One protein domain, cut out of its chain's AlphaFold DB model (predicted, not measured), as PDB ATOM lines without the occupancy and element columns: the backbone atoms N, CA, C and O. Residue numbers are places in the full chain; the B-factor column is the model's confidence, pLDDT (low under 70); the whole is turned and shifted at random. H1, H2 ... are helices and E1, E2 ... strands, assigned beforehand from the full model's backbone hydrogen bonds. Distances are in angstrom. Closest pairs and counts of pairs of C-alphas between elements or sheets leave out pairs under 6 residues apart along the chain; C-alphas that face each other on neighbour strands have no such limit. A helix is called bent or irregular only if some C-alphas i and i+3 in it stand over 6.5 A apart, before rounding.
ATOM      1  N   GLU A 298      32.250 -19.087 -98.309       94.88
ATOM      2  CA  GLU A 298      33.085 -18.529 -97.237       94.88
ATOM      3  C   GLU A 298      32.669 -19.018 -95.837       94.88
ATOM      4  O   GLU A 298      33.518 -19.170 -94.964       94.88
ATOM      5  N   MET A 299      31.377 -19.289 -95.604       96.12
ATOM      6  CA  MET A 299      30.880 -19.778 -94.312       96.12
ATOM      7  C   MET A 299      31.355 -21.211 -94.044       96.12
ATOM      8  O   MET A 299      31.707 -21.551 -92.917       96.12
ATOM      9  N   CYS A 300      31.430 -22.041 -95.091       97.31
ATOM     10  CA  CYS A 300      32.010 -23.379 -95.003       97.31
ATOM     11  C   CYS A 300      33.544 -23.332 -94.904       97.31
ATOM     12  O   CYS A 300      34.132 -24.171 -94.228       97.31
ATOM     13  N   ALA A 301      34.201 -22.352 -95.534       96.31
ATOM     14  CA  ALA A 301      35.642 -22.143 -95.377       96.31
ATOM     15  C   ALA A 301      35.997 -21.724 -93.941       96.31
ATOM     16  O   ALA A 301      36.893 -22.302 -93.332       96.31
ATOM     17  N   TRP A 302      35.222 -20.807 -93.357       96.06
ATOM     18  CA  TRP A 302      35.334 -20.430 -91.948       96.06
ATOM     19  C   TRP A 302      35.056 -21.609 -91.003       96.06
ATOM     20  O   TRP A 302      35.715 -21.743 -89.973       96.06
ATOM     21  N   ALA A 303      34.140 -22.513 -91.362       97.12
ATOM     22  CA  ALA A 303      33.912 -23.737 -90.600       97.12
ATOM     23  C   ALA A 303      35.145 -24.666 -90.584       97.12
ATOM     24  O   ALA A 303      35.470 -25.225 -89.533       97.12
ATOM     25  N   PHE A 304      35.873 -24.788 -91.703       97.19
ATOM     26  CA  PHE A 304      37.180 -25.456 -91.730       97.19
ATOM     27  C   PHE A 304      38.233 -24.689 -90.917       97.19
ATOM     28  O   PHE A 304      38.890 -25.308 -90.084       97.19
ATOM     29  N   ASP A 305      38.352 -23.365 -91.081       95.19
ATOM     30  CA  ASP A 305      39.297 -22.538 -90.311       95.19
ATOM     31  C   ASP A 305      39.096 -22.687 -88.794       95.19
ATOM     32  O   ASP A 305      40.071 -22.736 -88.048       95.19
ATOM     33  N   LEU A 306      37.849 -22.741 -88.314       95.75
ATOM     34  CA  LEU A 306      37.526 -22.935 -86.896       95.75
ATOM     35  C   LEU A 306      37.860 -24.353 -86.413       95.75
ATOM     36  O   LEU A 306      38.410 -24.517 -85.324       95.75
ATOM     37  N   LEU A 307      37.526 -25.377 -87.207       96.06
ATOM     38  CA  LEU A 307      37.786 -26.774 -86.861       96.06
ATOM     39  C   LEU A 307      39.291 -27.077 -86.827       96.06
ATOM     40  O   LEU A 307      39.764 -27.702 -85.881       96.06
ATOM     41  N   ILE A 308      40.045 -26.617 -87.827       95.00
ATOM     42  CA  ILE A 308      41.497 -26.814 -87.905       95.00
ATOM     43  C   ILE A 308      42.190 -26.024 -86.795       95.00
ATOM     44  O   ILE A 308      42.999 -26.605 -86.076       95.00
ATOM     45  N   ALA A 309      41.809 -24.758 -86.568       93.56
ATOM     46  CA  ALA A 309      42.364 -23.964 -85.470       93.56
ATOM     47  C   ALA A 309      42.170 -24.649 -84.104       93.56
ATOM     48  O   ALA A 309      43.103 -24.704 -83.304       93.56
ATOM     49  N   HIS A 310      40.994 -25.239 -83.860       94.06
ATOM     50  CA  HIS A 310      40.728 -25.999 -82.639       94.06
ATOM     51  C   HIS A 310      41.561 -27.290 -82.539       94.06
ATOM     52  O   HIS A 310      42.115 -27.577 -81.480       94.06
ATOM     53  N   LEU A 311      41.663 -28.069 -83.622       94.31
ATOM     54  CA  LEU A 311      42.366 -29.360 -83.629       94.31
ATOM     55  C   LEU A 311      43.898 -29.235 -83.623       94.31
ATOM     56  O   LEU A 311      44.568 -30.132 -83.115       94.31
ATOM     57  N   GLU A 312      44.452 -28.145 -84.158       92.62
ATOM     58  CA  GLU A 312      45.886 -27.815 -84.081       92.62
ATOM     59  C   GLU A 312      46.234 -26.984 -82.820       92.62
ATOM     60  O   GLU A 312      47.406 -26.727 -82.554       92.62
ATOM     61  N   GLY A 313      45.241 -26.631 -81.988       91.38
ATOM     62  CA  GLY A 313      45.443 -26.068 -80.644       91.38
ATOM     63  C   GLY A 313      45.674 -24.553 -80.577       91.38
ATOM     64  O   GLY A 313      46.224 -24.062 -79.590       91.38
ATOM     65  N   TYR A 314      45.264 -23.797 -81.597       88.81
ATOM     66  CA  TYR A 314      45.373 -22.338 -81.605       88.81
ATOM     67  C   TYR A 314      44.399 -21.693 -80.602       88.81
ATOM     68  O   TYR A 314      43.223 -22.044 -80.534       88.81
ATOM     69  N   ALA A 315      44.886 -20.708 -79.840       78.19
ATOM     70  CA  ALA A 315      44.086 -19.993 -78.841       78.19
ATOM     71  C   ALA A 315      43.168 -18.905 -79.437       78.19
ATOM     72  O   ALA A 315      42.188 -18.513 -78.804       78.19
ATOM     73  N   GLU A 316      43.475 -18.400 -80.635       81.56
ATOM     74  CA  GLU A 316      42.674 -17.372 -81.305       81.56
ATOM     75  C   GLU A 316      41.576 -17.986 -82.178       81.56
ATOM     76  O   GLU A 316      41.816 -18.898 -82.972       81.56
ATOM     77  N   ARG A 317      40.360 -17.439 -82.080       84.06
ATOM     78  CA  ARG A 317      39.247 -17.817 -82.952       84.06
ATOM     79  C   ARG A 317      39.423 -17.184 -84.334       84.06
ATOM     80  O   ARG A 317      39.444 -15.961 -84.452       84.06
ATOM     81  N   SER A 318      39.454 -18.010 -85.380       89.19
ATOM     82  CA  SER A 318      39.446 -17.569 -86.782       89.19
ATOM     83  C   SER A 318      38.317 -16.549 -87.037       89.19
ATOM     84  O   SER A 318      37.166 -16.828 -86.686       89.19
ATOM     85  N   PRO A 319      38.604 -15.362 -87.612       90.94
ATOM     86  CA  PRO A 319      37.621 -14.286 -87.745       90.94
ATOM     87  C   PRO A 319      36.513 -14.641 -88.744       90.94
ATOM     88  O   PRO A 319      36.768 -15.305 -89.747       90.94
ATOM     89  N   ALA A 320      35.290 -14.176 -88.475       92.44
ATOM     90  CA  ALA A 320      34.132 -14.425 -89.332       92.44
ATOM     91  C   ALA A 320      34.295 -13.796 -90.735       92.44
ATOM     92  O   ALA A 320      34.870 -12.708 -90.853       92.44
ATOM     93  N   PRO A 321      33.780 -14.442 -91.799       92.75
ATOM     94  CA  PRO A 321      33.968 -13.976 -93.167       92.75
ATOM     95  C   PRO A 321      33.104 -12.740 -93.488       92.75
ATOM     96  O   PRO A 321      32.064 -12.532 -92.851       92.75
ATOM     97  N   PRO A 322      33.471 -11.927 -94.501       91.31
ATOM     98  CA  PRO A 322      32.735 -10.713 -94.862       91.31
ATOM     99  C   PRO A 322      31.262 -10.953 -95.214       91.31
ATOM    100  O   PRO A 322      30.422 -10.100 -94.935       91.31
ATOM    101  N   SER A 323      30.918 -12.105 -95.798       88.75
ATOM    102  CA  SER A 323      29.525 -12.539 -95.994       88.75
ATOM    103  C   SER A 323      28.722 -12.625 -94.696       88.75
ATOM    104  O   SER A 323      27.652 -12.024 -94.587       88.75
ATOM    105  N   LEU A 324      29.256 -13.306 -93.683       92.12
ATOM    106  CA  LEU A 324      28.589 -13.474 -92.394       92.12
ATOM    107  C   LEU A 324      28.551 -12.166 -91.588       92.12
ATOM    108  O   LEU A 324      27.549 -11.871 -90.938       92.12
ATOM    109  N   LEU A 325      29.603 -11.345 -91.683       94.25
ATOM    110  CA  LEU A 325      29.649 -10.020 -91.058       94.25
ATOM    111  C   LEU A 325      28.604  -9.057 -91.648       94.25
ATOM    112  O   LEU A 325      27.972  -8.334 -90.880       94.25
ATOM    113  N   ARG A 326      28.356  -9.085 -92.968       93.69
ATOM    114  CA  ARG A 326      27.266  -8.314 -93.605       93.69
ATOM    115  C   ARG A 326      25.896  -8.699 -93.040       93.69
ATOM    116  O   ARG A 326      25.126  -7.821 -92.661       93.69
ATOM    117  N   LEU A 327      25.607  -9.999 -92.936       93.50
ATOM    118  CA  LEU A 327      24.348 -10.495 -92.364       93.50
ATOM    119  C   LEU A 327      24.208 -10.126 -90.875       93.50
ATOM    120  O   LEU A 327      23.133  -9.722 -90.438       93.50
ATOM    121  N   HIS A 328      25.296 -10.189 -90.102       94.12
ATOM    122  CA  HIS A 328      25.295  -9.772 -88.698       94.12
ATOM    123  C   HIS A 328      25.033  -8.266 -88.528       94.12
ATOM    124  O   HIS A 328      24.239  -7.877 -87.676       94.12
ATOM    125  N   GLN A 329      25.648  -7.419 -89.360       95.06
ATOM    126  CA  GLN A 329      25.428  -5.966 -89.361       95.06
ATOM    127  C   GLN A 329      23.990  -5.590 -89.747       95.06
ATOM    128  O   GLN A 329      23.453  -4.623 -89.216       95.06
ATOM    129  N   ALA A 330      23.345  -6.386 -90.605       94.44
ATOM    130  CA  ALA A 330      21.920  -6.280 -90.919       94.44
ATOM    131  C   ALA A 330      20.993  -6.857 -89.819       94.44
ATOM    132  O   ALA A 330      19.780  -6.917 -90.008       94.44
ATOM    133  N   GLY A 331      21.535  -7.293 -88.674       94.44
ATOM    134  CA  GLY A 331      20.763  -7.821 -87.544       94.44
ATOM    135  C   GLY A 331      20.134  -9.196 -87.790       94.44
ATOM    136  O   GLY A 331      19.212  -9.579 -87.070       94.44
ATOM    137  N   VAL A 332      20.597  -9.942 -88.800       94.75
ATOM    138  CA  VAL A 332      19.960 -11.197 -89.212       94.75
ATOM    139  C   VAL A 332      20.127 -12.280 -88.144       94.75
ATOM    140  O   VAL A 332      21.239 -12.619 -87.728       94.75
ATOM    141  N   ALA A 333      18.998 -12.876 -87.767       95.56
ATOM    142  CA  ALA A 333      18.922 -14.131 -87.037       95.56
ATOM    143  C   ALA A 333      18.054 -15.121 -87.825       95.56
ATOM    144  O   ALA A 333      16.984 -14.760 -88.315       95.56
ATOM    145  N   CYS A 334      18.504 -16.366 -87.958       95.44
ATOM    146  CA  CYS A 334      17.788 -17.408 -88.694       95.44
ATOM    147  C   CYS A 334      18.067 -18.799 -88.109       95.44
ATOM    148  O   CYS A 334      19.090 -18.991 -87.451       95.44
ATOM    149  N   PRO A 335      17.166 -19.780 -88.286       96.12
ATOM    150  CA  PRO A 335      17.468 -21.161 -87.934       96.12
ATOM    151  C   PRO A 335      18.547 -21.692 -88.885       96.12
ATOM    152  O   PRO A 335      18.469 -21.479 -90.097       96.12
ATOM    153  N   ALA A 336      19.576 -22.348 -88.353       96.44
ATOM    154  CA  ALA A 336      20.758 -22.722 -89.126       96.44
ATOM    155  C   ALA A 336      21.385 -24.032 -88.636       96.44
ATOM    156  O   ALA A 336      21.319 -24.360 -87.451       96.44
ATOM    157  N   PHE A 337      22.011 -24.769 -89.556       96.94
ATOM    158  CA  PHE A 337      22.658 -26.058 -89.308       96.94
ATOM    159  C   PHE A 337      24.050 -26.104 -89.934       96.94
ATOM    160  O   PHE A 337      24.235 -25.696 -91.083       96.94
ATOM    161  N   VAL A 338      25.005 -26.684 -89.203       98.06
ATOM    162  CA  VAL A 338      26.310 -27.079 -89.743       98.06
ATOM    163  C   VAL A 338      26.360 -28.600 -89.818       98.06
ATOM    164  O   VAL A 338      26.060 -29.294 -88.844       98.06
ATOM    165  N   THR A 339      26.711 -29.113 -90.994       97.88
ATOM    166  CA  THR A 339      26.795 -30.547 -91.281       97.88
ATOM    167  C   THR A 339      28.164 -30.898 -91.841       97.88
ATOM    168  O   THR A 339      28.611 -30.323 -92.831       97.88
ATOM    169  N   TRP A 340      28.793 -31.905 -91.253       98.38
ATOM    170  CA  TRP A 340      30.001 -32.542 -91.744       98.38
ATOM    171  C   TRP A 340      29.638 -33.875 -92.389       98.38
ATOM    172  O   TRP A 340      29.027 -34.731 -91.746       98.38
ATOM    173  N   VAL A 341      30.052 -34.080 -93.638       97.50
ATOM    174  CA  VAL A 341      30.070 -35.406 -94.275       97.50
ATOM    175  C   VAL A 341      31.512 -35.823 -94.543       97.50
ATOM    176  O   VAL A 341      32.379 -34.981 -94.782       97.50
ATOM    177  N   LYS A 342      31.778 -37.127 -94.482       97.56
ATOM    178  CA  LYS A 342      33.099 -37.726 -94.685       97.56
ATOM    179  C   LYS A 342      33.061 -38.642 -95.904       97.56
ATOM    180  O   LYS A 342      32.159 -39.464 -96.025       97.56
ATOM    181  N   ARG A 343      34.049 -38.518 -96.789       97.19
ATOM    182  CA  ARG A 343      34.256 -39.418 -97.931       97.19
ATOM    183  C   ARG A 343      34.698 -40.800 -97.446       97.19
ATOM    184  O   ARG A 343      35.579 -40.908 -96.586       97.19
ATOM    185  N   ARG A 344      34.087 -41.848 -97.997       95.06
ATOM    186  CA  ARG A 344      34.389 -43.258 -97.708       95.06
ATOM    187  C   ARG A 344      35.813 -43.618 -98.137       95.06
ATOM    188  O   ARG A 344      36.398 -42.997 -99.024       95.06
ATOM    189  N   ARG A 345      36.404 -44.633 -97.502       91.06
ATOM    190  CA  ARG A 345      37.772 -45.074 -97.826       91.06
ATOM    191  C   ARG A 345      37.785 -45.686 -99.232       91.06
ATOM    192  O   ARG A 345      37.090 -46.663 -99.476       91.06
ATOM    193  N   GLY A 346      38.572 -45.107-100.138       89.56
ATOM    194  CA  GLY A 346      38.644 -45.515-101.550       89.56
ATOM    195  C   GLY A 346      37.661 -44.798-102.486       89.56
ATOM    196  O   GLY A 346      37.862 -44.847-103.696       89.56
ATOM    197  N   ALA A 347      36.664 -44.083-101.955       92.62
ATOM    198  CA  ALA A 347      35.803 -43.211-102.750       92.62
ATOM    199  C   ALA A 347      36.579 -41.991-103.271       92.62
ATOM    200  O   ALA A 347      37.454 -41.453-102.584       92.62
ATOM    201  N   THR A 348      36.244 -41.533-104.477       89.81
ATOM    202  CA  THR A 348      36.898 -40.381-105.117       89.81
ATOM    203  C   THR A 348      36.047 -39.115-105.041       89.81
ATOM    204  O   THR A 348      36.602 -38.025-104.879       89.81
ATOM    205  N   SER A 349      34.716 -39.232-105.082       92.62
ATOM    206  CA  SER A 349      33.797 -38.094-105.120       92.62
ATOM    207  C   SER A 349      33.204 -37.759-103.741       92.62
ATOM    208  O   SER A 349      33.578 -38.322-102.716       92.62
ATOM    209  N   PHE A 350      32.275 -36.800-103.717       93.00
ATOM    210  CA  PHE A 350      31.395 -36.542-102.573       93.00
ATOM    211  C   PHE A 350      29.918 -36.659-102.996       93.00
ATOM    212  O   PHE A 350      29.122 -35.742-102.745       93.00
ATOM    213  N   SER A 351      29.584 -37.747-103.698       91.75
ATOM    214  CA  SER A 351      28.213 -38.209-103.939       91.75
ATOM    215  C   SER A 351      27.613 -38.872-102.686       91.75
ATOM    216  O   SER A 351      28.251 -38.934-101.633       91.75
ATOM    217  N   ARG A 352      26.357 -39.328-102.767       85.44
ATOM    218  CA  ARG A 352      25.619 -39.879-101.616       85.44
ATOM    219  C   ARG A 352      26.123 -41.272-101.231       85.44
ATOM    220  O   ARG A 352      26.201 -41.604-100.058       85.44
ATOM    221  N   GLU A 353      26.473 -42.065-102.228       89.94
ATOM    222  CA  GLU A 353      27.035 -43.406-102.115       89.94
ATOM    223  C   GLU A 353      28.536 -43.403-101.760       89.94
ATOM    224  O   GLU A 353      29.014 -44.355-101.141       89.94
ATOM    225  N   ASP A 354      29.250 -42.307-102.042       95.12
ATOM    226  CA  ASP A 354      30.658 -42.098-101.665       95.12
ATOM    227  C   ASP A 354      30.854 -41.492-100.260       95.12
ATOM    228  O   ASP A 354      31.998 -41.338 -99.818       95.12
ATOM    229  N   THR A 355      29.790 -41.109 -99.541       95.25
ATOM    230  CA  THR A 355      29.907 -40.352 -98.279       95.25
ATOM    231  C   THR A 355      29.049 -40.881 -97.133       95.25
ATOM    232  O   THR A 355      27.996 -41.477 -97.329       95.25
ATOM    233  N   ASP A 356      29.510 -40.611 -95.911       95.25
ATOM    234  CA  ASP A 356      28.785 -40.851 -94.666       95.25
ATOM    235  C   ASP A 356      28.584 -39.539 -93.897       95.25
ATOM    236  O   ASP A 356      29.444 -38.649 -93.903       95.25
ATOM    237  N   LEU A 357      27.463 -39.425 -93.180       95.81
ATOM    238  CA  LEU A 357      27.255 -38.339 -92.226       95.81
ATOM    239  C   LEU A 357      28.277 -38.463 -91.085       95.81
ATOM    240  O   LEU A 357      28.417 -39.527 -90.487       95.81
ATOM    241  N   ARG A 358      28.983 -37.370 -90.777       97.50
ATOM    242  CA  ARG A 358      30.060 -37.335 -89.775       97.50
ATOM    243  C   ARG A 358      29.748 -36.453 -88.560       97.50
ATOM    244  O   ARG A 358      30.406 -36.609 -87.531       97.50
ATOM    245  N   GLY A 359      28.753 -35.573 -88.688       97.50
ATOM    246  CA  GLY A 359      28.168 -34.751 -87.626       97.50
ATOM    247  C   GLY A 359      27.156 -33.753 -88.198       97.50
ATOM    248  O   GLY A 359      27.344 -33.264 -89.307       97.50
ATOM    249  N   CYS A 360      26.065 -33.452 -87.494       97.00
ATOM    250  CA  CYS A 360      25.084 -32.437 -87.902       97.00
ATOM    251  C   CYS A 360      24.333 -31.896 -86.683       97.00
ATOM    252  O   CYS A 360      23.541 -32.618 -86.076       97.00
ATOM    253  N   ILE A 361      24.576 -30.629 -86.338       96.75
ATOM    254  CA  ILE A 361      23.922 -29.922 -85.226       96.75
ATOM    255  C   ILE A 361      23.569 -28.501 -85.695       96.75
ATOM    256  O   ILE A 361      24.276 -27.899 -86.505       96.75
ATOM    257  N   GLY A 362      22.457 -27.974 -85.190       94.44
ATOM    258  CA  GLY A 362      21.904 -26.677 -85.561       94.44
ATOM    259  C   GLY A 362      20.749 -26.278 -84.650       94.44
ATOM    260  O   GLY A 362      20.502 -26.929 -83.633       94.44
ATOM    261  N   SER A 363      20.023 -25.236 -85.043       94.44
ATOM    262  CA  SER A 363      18.817 -24.757 -84.368       94.44
ATOM    263  C   SER A 363      17.639 -24.664 -85.338       94.44
ATOM    264  O   SER A 363      17.797 -24.209 -86.470       94.44
ATOM    265  N   LEU A 364      16.448 -25.055 -84.870       91.94
ATOM    266  CA  LEU A 364      15.161 -24.784 -85.533       91.94
ATOM    267  C   LEU A 364      14.541 -23.440 -85.106       91.94
ATOM    268  O   LEU A 364      13.636 -22.948 -85.776       91.94
ATOM    269  N   SER A 365      15.042 -22.834 -84.027       93.25
ATOM    270  CA  SER A 365      14.730 -21.454 -83.637       93.25
ATOM    271  C   SER A 365      15.752 -20.485 -84.248       93.25
ATOM    272  O   SER A 365      16.915 -20.873 -84.399       93.25
ATOM    273  N   PRO A 366      15.380 -19.232 -84.570       94.62
ATOM    274  CA  PRO A 366      16.330 -18.246 -85.075       94.62
ATOM    275  C   PRO A 366      17.493 -17.991 -84.110       94.62
ATOM    276  O   PRO A 366      17.261 -17.639 -82.956       94.62
ATOM    277  N   ILE A 367      18.727 -18.133 -84.601       96.00
ATOM    278  CA  ILE A 367      19.959 -17.750 -83.898       96.00
ATOM    279  C   ILE A 367      20.634 -16.583 -84.637       96.00
ATOM    280  O   ILE A 367      20.571 -16.540 -85.871       96.00
ATOM    281  N   PRO A 368      21.282 -15.632 -83.942       96.25
ATOM    282  CA  PRO A 368      22.169 -14.652 -84.563       96.25
ATOM    283  C   PRO A 368      23.221 -15.332 -85.449       96.25
ATOM    284  O   PRO A 368      23.896 -16.263 -85.017       96.25
ATOM    285  N   VAL A 369      23.407 -14.860 -86.685       94.31
ATOM    286  CA  VAL A 369      24.223 -15.581 -87.689       94.31
ATOM    287  C   VAL A 369      25.687 -15.841 -87.294       94.31
ATOM    288  O   VAL A 369      26.295 -16.765 -87.828       94.31
ATOM    289  N   LEU A 370      26.270 -15.095 -86.348       94.00
ATOM    290  CA  LEU A 370      27.625 -15.381 -85.845       94.00
ATOM    291  C   LEU A 370      27.697 -16.646 -84.970       94.00
ATOM    292  O   LEU A 370      28.736 -17.309 -84.955       94.00
ATOM    293  N   GLU A 371      26.609 -17.027 -84.293       95.12
ATOM    294  CA  GLU A 371      26.555 -18.218 -83.428       95.12
ATOM    295  C   GLU A 371      26.686 -19.524 -84.224       95.12
ATOM    296  O   GLU A 371      27.066 -20.553 -83.671       95.12
ATOM    297  N   ILE A 372      26.490 -19.485 -85.550       95.00
ATOM    298  CA  ILE A 372      26.778 -20.603 -86.465       95.00
ATOM    299  C   ILE A 372      28.196 -21.150 -86.235       95.00
ATOM    300  O   ILE A 372      28.397 -22.363 -86.276       95.00
ATOM    301  N   GLY A 373      29.169 -20.293 -85.905       94.06
ATOM    302  CA  GLY A 373      30.536 -20.715 -85.590       94.06
ATOM    303  C   GLY A 373      30.666 -21.596 -84.339       94.06
ATOM    304  O   GLY A 373      31.670 -22.291 -84.194       94.06
ATOM    305  N   ASP A 374      29.696 -21.577 -83.425       94.50
ATOM    306  CA  ASP A 374      29.665 -22.444 -82.239       94.50
ATOM    307  C   ASP A 374      29.005 -23.793 -82.588       94.50
ATOM    308  O   ASP A 374      29.426 -24.857 -82.117       94.50
ATOM    309  N   TYR A 375      28.045 -23.771 -83.521       97.50
ATOM    310  CA  TYR A 375      27.489 -24.962 -84.167       97.50
ATOM    311  C   TYR A 375      28.510 -25.696 -85.051       97.50
ATOM    312  O   TYR A 375      28.436 -26.921 -85.154       97.50
ATOM    313  N   VAL A 376      29.519 -25.011 -85.607       97.38
ATOM    314  CA  VAL A 376      30.666 -25.642 -86.297       97.38
ATOM    315  C   VAL A 376      31.386 -26.639 -85.384       97.38
ATOM    316  O   VAL A 376      31.479 -27.823 -85.710       97.38
ATOM    317  N   LEU A 377      31.861 -26.186 -84.220       96.69
ATOM    318  CA  LEU A 377      32.591 -27.048 -83.284       96.69
ATOM    319  C   LEU A 377      31.660 -28.056 -82.601       96.69
ATOM    320  O   LEU A 377      32.046 -29.201 -82.373       96.69
ATOM    321  N   THR A 378      30.411 -27.675 -82.322       97.38
ATOM    322  CA  THR A 378      29.431 -28.580 -81.705       97.38
ATOM    323  C   THR A 378      29.045 -29.728 -82.646       97.38
ATOM    324  O   THR A 378      29.009 -30.877 -82.208       97.38
ATOM    325  N   SER A 379      28.844 -29.469 -83.942       98.12
ATOM    326  CA  SER A 379      28.583 -30.520 -84.940       98.12
ATOM    327  C   SER A 379      29.799 -31.411 -85.210       98.12
ATOM    328  O   SER A 379      29.622 -32.607 -85.422       98.12
ATOM    329  N   ALA A 380      31.023 -30.876 -85.156       98.06
ATOM    330  CA  ALA A 380      32.246 -31.655 -85.353       98.06
ATOM    331  C   ALA A 380      32.649 -32.516 -84.139       98.06
ATOM    332  O   ALA A 380      33.232 -33.589 -84.305       98.06
ATOM    333  N   LEU A 381      32.400 -32.038 -82.914       97.88
ATOM    334  CA  LEU A 381      33.047 -32.564 -81.702       97.88
ATOM    335  C   LEU A 381      32.072 -33.014 -80.604       97.88
ATOM    336  O   LEU A 381      32.505 -33.653 -79.646       97.88
ATOM    337  N   ARG A 382      30.780 -32.666 -80.697       97.50
ATOM    338  CA  ARG A 382      29.777 -32.886 -79.630       97.50
ATOM    339  C   ARG A 382      28.472 -33.535 -80.113       97.50
ATOM    340  O   ARG A 382      27.560 -33.738 -79.311       97.50
ATOM    341  N   ASP A 383      28.370 -33.898 -81.390       97.69
ATOM    342  CA  ASP A 383      27.265 -34.713 -81.900       97.69
ATOM    343  C   ASP A 383      27.378 -36.145 -81.355       97.69
ATOM    344  O   ASP A 383      28.169 -36.946 -81.847       97.69
ATOM    345  N   ARG A 384      26.573 -36.467 -80.333       96.62
ATOM    346  CA  ARG A 384      26.625 -37.738 -79.582       96.62
ATOM    347  C   ARG A 384      26.456 -39.007 -80.432       96.62
ATOM    348  O   ARG A 384      26.708 -40.094 -79.924       96.62
ATOM    349  N   ARG A 385      26.032 -38.892 -81.695       96.38
ATOM    350  CA  ARG A 385      25.950 -40.016 -82.648       96.38
ATOM    351  C   ARG A 385      27.320 -40.464 -83.167       96.38
ATOM    352  O   ARG A 385      27.433 -41.561 -83.704       96.38
ATOM    353  N   PHE A 386      28.350 -39.629 -83.029       97.56
ATOM    354  CA  PHE A 386      29.673 -39.852 -83.601       97.56
ATOM    355  C   PHE A 386      30.774 -39.585 -82.567       97.56
ATOM    356  O   PHE A 386      30.617 -38.795 -81.639       97.56
ATOM    357  N   LYS A 387      31.943 -40.212 -82.744       97.62
ATOM    358  CA  LYS A 387      33.158 -39.807 -82.013       97.62
ATOM    359  C   LYS A 387      33.594 -38.413 -82.505       97.62
ATOM    360  O   LYS A 387      33.361 -38.124 -83.682       97.62
ATOM    361  N   PRO A 388      34.253 -37.566 -81.694       98.25
ATOM    362  CA  PRO A 388      34.757 -36.272 -82.161       98.25
ATOM    363  C   PRO A 388      35.593 -36.402 -83.443       98.25
ATOM    364  O   PRO A 388      36.298 -37.398 -83.623       98.25
ATOM    365  N   ILE A 389      35.481 -35.439 -84.359       98.25
ATOM    366  CA  ILE A 389      36.312 -35.387 -85.569       98.25
ATOM    367  C   ILE A 389      37.783 -35.228 -85.177       98.25
ATOM    368  O   ILE A 389      38.132 -34.372 -84.369       98.25
ATOM    369  N   THR A 390      38.646 -36.051 -85.769       96.56
ATOM    370  CA  THR A 390      40.100 -35.988 -85.561       96.56
ATOM    371  C   THR A 390      40.809 -35.290 -86.719       96.56
ATOM    372  O   THR A 390      40.313 -35.264 -87.845       96.56
ATOM    373  N   LEU A 391      42.013 -34.767 -86.469       95.06
ATOM    374  CA  LEU A 391      42.805 -34.037 -87.466       95.06
ATOM    375  C   LEU A 391      43.083 -34.875 -88.739       95.06
ATOM    376  O   LEU A 391      42.988 -34.354 -89.845       95.06
ATOM    377  N   ARG A 392      43.290 -36.196 -88.600       93.62
ATOM    378  CA  ARG A 392      43.422 -37.162 -89.717       93.62
ATOM    379  C   ARG A 392      42.174 -37.290 -90.601       93.62
ATOM    380  O   ARG A 392      42.257 -37.749 -91.737       93.62
ATOM    381  N   GLU A 393      40.997 -36.942 -90.092       96.25
ATOM    382  CA  GLU A 393      39.760 -37.023 -90.870       96.25
ATOM    383  C   GLU A 393      39.535 -35.785 -91.733       96.25
ATOM    384  O   GLU A 393      38.898 -35.917 -92.774       96.25
ATOM    385  N   VAL A 394      40.087 -34.626 -91.351       96.19
ATOM    386  CA  VAL A 394      39.851 -33.333 -92.015       96.19
ATOM    387  C   VAL A 394      40.068 -33.376 -93.542       96.19
ATOM    388  O   VAL A 394      39.167 -32.917 -94.249       96.19
ATOM    389  N   PRO A 395      41.126 -34.018 -94.095       95.38
ATOM    390  CA  PRO A 395      41.323 -34.118 -95.548       95.38
ATOM    391  C   PRO A 395      40.277 -34.947 -96.312       95.38
ATOM    392  O   PRO A 395      40.286 -34.997 -97.542       95.38
ATOM    393  N   HIS A 396      39.368 -35.604 -95.591       96.44
ATOM    394  CA  HIS A 396      38.290 -36.433 -96.122       96.44
ATOM    395  C   HIS A 396      36.905 -35.802 -95.902       96.44
ATOM    396  O   HIS A 396      35.897 -36.446 -96.191       96.44
ATOM    397  N   LEU A 397      36.831 -34.575 -95.372       97.69
ATOM    398  CA  LEU A 397      35.572 -33.909 -95.037       97.69
ATOM    399  C   LEU A 397      35.047 -32.989 -96.140       97.69
ATOM    400  O   LEU A 397      35.786 -32.424 -96.950       97.69
ATOM    401  N   LYS A 398      33.734 -32.774 -96.071       98.00
ATOM    402  CA  LYS A 398      32.998 -31.714 -96.750       98.00
ATOM    403  C   LYS A 398      32.012 -31.093 -95.762       98.00
ATOM    404  O   LYS A 398      31.250 -31.801 -95.103       98.00
ATOM    405  N   CYS A 399      32.072 -29.772 -95.638       98.00
ATOM    406  CA  CYS A 399      31.202 -28.974 -94.786       98.00
ATOM    407  C   CYS A 399      29.998 -28.483 -95.596       98.00
ATOM    408  O   CYS A 399      30.161 -27.933 -96.689       98.00
ATOM    409  N   HIS A 400      28.796 -28.636 -95.047       97.56
ATOM    410  CA  HIS A 400      27.585 -27.969 -95.510       97.56
ATOM    411  C   HIS A 400      27.106 -26.979 -94.438       97.56
ATOM    412  O   HIS A 400      27.018 -27.336 -93.261       97.56
ATOM    413  N   VAL A 401      26.757 -25.760 -94.850       97.38
ATOM    414  CA  VAL A 401      26.070 -24.765 -94.013       97.38
ATOM    415  C   VAL A 401      24.694 -24.523 -94.620       97.38
ATOM    416  O   VAL A 401      24.594 -24.118 -95.779       97.38
ATOM    417  N   SER A 402      23.649 -24.776 -93.835       96.56
ATOM    418  CA  SER A 402      22.249 -24.625 -94.239       96.56
ATOM    419  C   SER A 402      21.591 -23.534 -93.403       96.56
ATOM    420  O   SER A 402      21.493 -23.671 -92.184       96.56
ATOM    421  N   LEU A 403      21.125 -22.466 -94.051       96.38
ATOM    422  CA  LEU A 403      20.335 -21.389 -93.446       96.38
ATOM    423  C   LEU A 403      18.870 -21.598 -93.835       96.38
ATOM    424  O   LEU A 403      18.589 -21.861 -95.006       96.38
ATOM    425  N   LEU A 404      17.942 -21.518 -92.882       95.75
ATOM    426  CA  LEU A 404      16.514 -21.756 -93.112       95.75
ATOM    427  C   LEU A 404      15.753 -20.425 -93.198       95.75
ATOM    428  O   LEU A 404      15.990 -19.512 -92.406       95.75
ATOM    429  N   HIS A 405      14.851 -20.306 -94.171       95.00
ATOM    430  CA  HIS A 405      14.140 -19.065 -94.494       95.00
ATOM    431  C   HIS A 405      12.752 -19.338 -95.098       95.00
ATOM    432  O   HIS A 405      12.382 -20.488 -95.322       95.00
ATOM    433  N   SER A 406      11.988 -18.274 -95.376       94.69
ATOM    434  CA  SER A 406      10.662 -18.350 -96.020       94.69
ATOM    435  C   SER A 406       9.687 -19.288 -95.293       94.69
ATOM    436  O   SER A 406       9.118 -20.195 -95.892       94.69
ATOM    437  N   ARG A 487      28.118 -25.525 -99.677       97.25
ATOM    438  CA  ARG A 487      28.847 -26.799 -99.564       97.25
ATOM    439  C   ARG A 487      30.294 -26.620-100.024       97.25
ATOM    440  O   ARG A 487      30.505 -26.103-101.114       97.25
ATOM    441  N   LEU A 488      31.261 -27.080 -99.231       97.31
ATOM    442  CA  LEU A 488      32.695 -27.000 -99.537       97.31
ATOM    443  C   LEU A 488      33.404 -28.281 -99.090       97.31
ATOM    444  O   LEU A 488      33.276 -28.681 -97.935       97.31
ATOM    445  N   ASP A 489      34.139 -28.927 -99.989       96.94
ATOM    446  CA  ASP A 489      35.074 -30.011 -99.669       96.94
ATOM    447  C   ASP A 489      36.463 -29.476 -99.279       96.94
ATOM    448  O   ASP A 489      36.822 -28.338 -99.593       96.94
ATOM    449  N   TYR A 490      37.252 -30.301 -98.584       95.56
ATOM    450  CA  TYR A 490      38.579 -29.900 -98.108       95.56
ATOM    451  C   TYR A 490      39.565 -29.542 -99.234       95.56
ATOM    452  O   TYR A 490      40.384 -28.637 -99.074       95.56
ATOM    453  N   GLU A 491      39.493 -30.220-100.382       93.62
ATOM    454  CA  GLU A 491      40.409 -29.983-101.504       93.62
ATOM    455  C   GLU A 491      40.204 -28.576-102.080       93.62
ATOM    456  O   GLU A 491      41.162 -27.815-102.254       93.62
ATOM    457  N   LYS A 492      38.942 -28.183-102.289       95.31
ATOM    458  CA  LYS A 492      38.584 -26.824-102.687       95.31
ATOM    459  C   LYS A 492      38.867 -25.803-101.578       95.31
ATOM    460  O   LYS A 492      39.347 -24.717-101.899       95.31
ATOM    461  N   TYR A 493      38.649 -26.142-100.301       95.62
ATOM    462  CA  TYR A 493      39.017 -25.275 -99.170       95.62
ATOM    463  C   TYR A 493      40.506 -24.907 -99.207       95.62
ATOM    464  O   TYR A 493      40.828 -23.724 -99.312       95.62
ATOM    465  N   VAL A 494      41.414 -25.890 -99.216       93.69
ATOM    466  CA  VAL A 494      42.867 -25.632 -99.232       93.69
ATOM    467  C   VAL A 494      43.284 -24.851-100.482       93.69
ATOM    468  O   VAL A 494      44.111 -23.948-100.395       93.69
ATOM    469  N   LYS A 495      42.686 -25.157-101.639       93.25
ATOM    470  CA  LYS A 495      43.021 -24.531-102.926       93.25
ATOM    471  C   LYS A 495      42.576 -23.069-103.065       93.25
ATOM    472  O   LYS A 495      43.190 -22.341-103.841       93.25
ATOM    473  N   VAL A 496      41.500 -22.658-102.389       92.19
ATOM    474  CA  VAL A 496      40.850 -21.345-102.600       92.19
ATOM    475  C   VAL A 496      40.898 -20.448-101.359       92.19
ATOM    476  O   VAL A 496      41.052 -19.238-101.496       92.19
ATOM    477  N   TYR A 497      40.790 -21.027-100.162       86.94
ATOM    478  CA  TYR A 497      40.598 -20.300 -98.902       86.94
ATOM    479  C   TYR A 497      41.652 -20.599 -97.829       86.94
ATOM    480  O   TYR A 497      41.673 -19.900 -96.822       86.94
ATOM    481  N   GLY A 498      42.480 -21.635 -98.015       69.38
ATOM    482  CA  GLY A 498      43.277 -22.301 -96.978       69.38
ATOM    483  C   GLY A 498      44.224 -21.410 -96.167       69.38
ATOM    484  O   GLY A 498      45.432 -21.414 -96.395       69.38
ATOM    485  N   ARG A 499      43.679 -20.709 -95.167       70.31
ATOM    486  CA  ARG A 499      44.425 -19.951 -94.154       70.31
ATOM    487  C   ARG A 499      45.196 -20.882 -93.221       70.31
ATOM    488  O   ARG A 499      46.307 -20.557 -92.816       70.31
ATOM    489  N   PHE A 500      44.615 -22.046 -92.938       64.31
ATOM    490  CA  PHE A 500      45.259 -23.161 -92.261       64.31
ATOM    491  C   PHE A 500      45.263 -24.347 -93.229       64.31
ATOM    492  O   PHE A 500      44.230 -24.943 -93.510       64.31
ATOM    493  N   THR A 501      46.426 -24.707 -93.768       60.69
ATOM    494  CA  THR A 501      46.547 -25.800 -94.753       60.69
ATOM    495  C   THR A 501      46.406 -27.198 -94.143       60.69
ATOM    496  O   THR A 501      46.565 -28.191 -94.857       60.69
ATOM    497  N   GLY A 502      46.149 -27.285 -92.830       56.81
ATOM    498  CA  GLY A 502      46.135 -28.528 -92.065       56.81
ATOM    499  C   GLY A 502      47.442 -29.291 -92.249       56.81
ATOM    500  O   GLY A 502      47.424 -30.460 -92.624       56.81
ATOM    501  N   ALA A 503      48.592 -28.634 -92.073       61.56
ATOM    502  CA  ALA A 503      49.888 -29.256 -92.348       61.56
ATOM    503  C   ALA A 503      50.115 -30.504 -91.472       61.56
ATOM    504  O   ALA A 503      50.634 -31.513 -91.956       61.56
ATOM    505  N   ALA A 504      49.644 -30.476 -90.219       61.25
ATOM    506  CA  ALA A 504      49.644 -31.648 -89.350       61.25
ATOM    507  C   ALA A 504      48.543 -32.664 -89.730       61.25
ATOM    508  O   ALA A 504      48.758 -33.866 -89.583       61.25
ATOM    509  N   ALA A 505      47.412 -32.222 -90.296       59.88
ATOM    510  CA  ALA A 505      46.388 -33.110 -90.864       59.88
ATOM    511  C   ALA A 505      46.907 -33.920 -92.062       59.88
ATOM    512  O   ALA A 505      46.707 -35.131 -92.119       59.88
ATOM    513  N   ALA A 506      47.611 -33.265 -92.988       61.31
ATOM    514  CA  ALA A 506      48.220 -33.901 -94.151       61.31
ATOM    515  C   ALA A 506      49.307 -34.906 -93.735       61.31
ATOM    516  O   ALA A 506      49.248 -36.071 -94.132       61.31
ATOM    517  N   ALA A 507      50.238 -34.491 -92.867       60.06
ATOM    518  CA  ALA A 507      51.292 -35.365 -92.349       60.06
ATOM    519  C   ALA A 507      50.719 -36.617 -91.659       60.06
ATOM    520  O   ALA A 507      51.150 -37.736 -91.938       60.06
ATOM    521  N   ALA A 508      49.687 -36.448 -90.828       59.59
ATOM    522  CA  ALA A 508      49.056 -37.548 -90.105       59.59
ATOM    523  C   ALA A 508      48.265 -38.523 -91.008       59.59
ATOM    524  O   ALA A 508      47.913 -39.611 -90.545       59.59
ATOM    525  N   CYS A 509      47.988 -38.176 -92.273       55.72
ATOM    526  CA  CYS A 509      47.416 -39.089 -93.271       55.72
ATOM    527  C   CYS A 509      48.479 -39.904 -94.031       55.72
ATOM    528  O   CYS A 509      48.212 -41.046 -94.411       55.72
ATOM    529  N   ASP A 510      49.677 -39.359 -94.259       56.72
ATOM    530  CA  ASP A 510      50.741 -40.079 -94.977       56.72
ATOM    531  C   ASP A 510      51.370 -41.210 -94.138       56.72
ATOM    532  O   ASP A 510      51.802 -42.221 -94.698       56.72
ATOM    533  N   GLU A 511      51.293 -41.122 -92.805       54.81
ATOM    534  CA  GLU A 511      51.664 -42.209 -91.882       54.81
ATOM    535  C   GLU A 511      50.884 -43.517 -92.123       54.81
ATOM    536  O   GLU A 511      51.423 -44.608 -91.902       54.81
ATOM    537  N   GLU A 512      49.632 -43.452 -92.595       51.62
ATOM    538  CA  GLU A 512      48.846 -44.652 -92.925       51.62
ATOM    539  C   GLU A 512      49.412 -45.349 -94.175       51.62
ATOM    540  O   GLU A 512      49.551 -46.576 -94.203       51.62
TER     541      GLU A 512
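Overview. This is residues 298 to 406 and 487 to 512 of the 525 residues of the protein "Duf51 family protein" of Cystoisospora suis (UniProt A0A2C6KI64). A twisted sheet of four strands is covered on one face by H1, H3 and H4, a layer of helices over a layer of strands. H2 and H6 lie off the sheet, toward opposite ends of the longest axis, and the short H5 follows directly on the edge strand E4. The printed part has 135 residues, with six named helices and four named strands in the order H1 H2 E1 E2 H3 H4 E3 E4 H5 H6; the sheet order is E2 E1 E3 E4, all antiparallel, and the class is mixed. The whole is compact, with a radius of gyration of the C-alphas of 14.6 A and spans of 46 by 32 by 26 A.

Arrangement. In the sheet, E1, residues 336 to 343, and E2, residues 355 to 362, form a hairpin, with N 340 and O 359 2.8 A apart. E3, residues 397 to 406, is antiparallel to E1, with N 400 and O 339 2.8 A apart, and to E4, residues 487 to 489, with N 399 and O 488 2.8 A apart. H3, residues 369 to 381, is over E2 and E1 at a height over the sheet of 7.7 A, slantwise to the strands. H1, residues 298 to 311, is on the same face, over E3 and E4 at a height of 10.2 A. H1 touches H3 with its residues 302 to 307 alone, at a steep tilt of 46 degrees, the same way; the closest C-alphas, of Ala 303 and Val 376, are 5.7 A apart. H4, residues 391 to 396, stands up from the sheet on that face; it is irregular, but only just, with C-alphas 392 and 395 6.9 A apart. E2, H3, H4 and E3 form a split strand-helix-strand unit, two strands running the same way with E1 between them, and its crossover is right-handed. H5, residues 490 to 496, only grazes the sheet with its residues 490 to 493. H2, residues 322 to 329, touches H3, with the C-alphas of His 328 and Val 369 closest at 6.0 A. H6, residues 503 to 512, touches H4, about perpendicular at 84 degrees; the C-alphas of Leu 391 and Ala 505 are closest at 5.0 A. In H1, H2 and H5 every O i to N i+4 pair is within hydrogen-bond range; in H3 6 of 9 are, in H6 5 of 6, and in H4 0 of 2, beside 2 of 3 O i to N i+3 pairs.

Along the chain. From first to last C-alpha, E3 measures 29.4 A, E1 23.2 A, E2 20.3 A, H3 20.1 A, H1 19.7 A and H6 15.4 A. H1 begins at C-alpha 298 (33.085, -18.529, -97.237), E3 ends at C-alpha 406 (10.662, -18.350, -96.020) and H6 ends at C-alpha 512 (48.846, -44.652, -92.925). E2 bends by 53 degrees at residue 358.

Size, cuts and confidence. The C-alphas farthest apart, of Ser 406 and Glu 511, are 47.6 A apart. Residues 407 to 486 are not printed, and C-alphas 406 and 487 are 20.4 A apart across this cut. Of the links that are printed whole, E1 to E2 is long. The mean pLDDT of the printed part is 90.8; residue 498 and residues 500 to 512 are under 70.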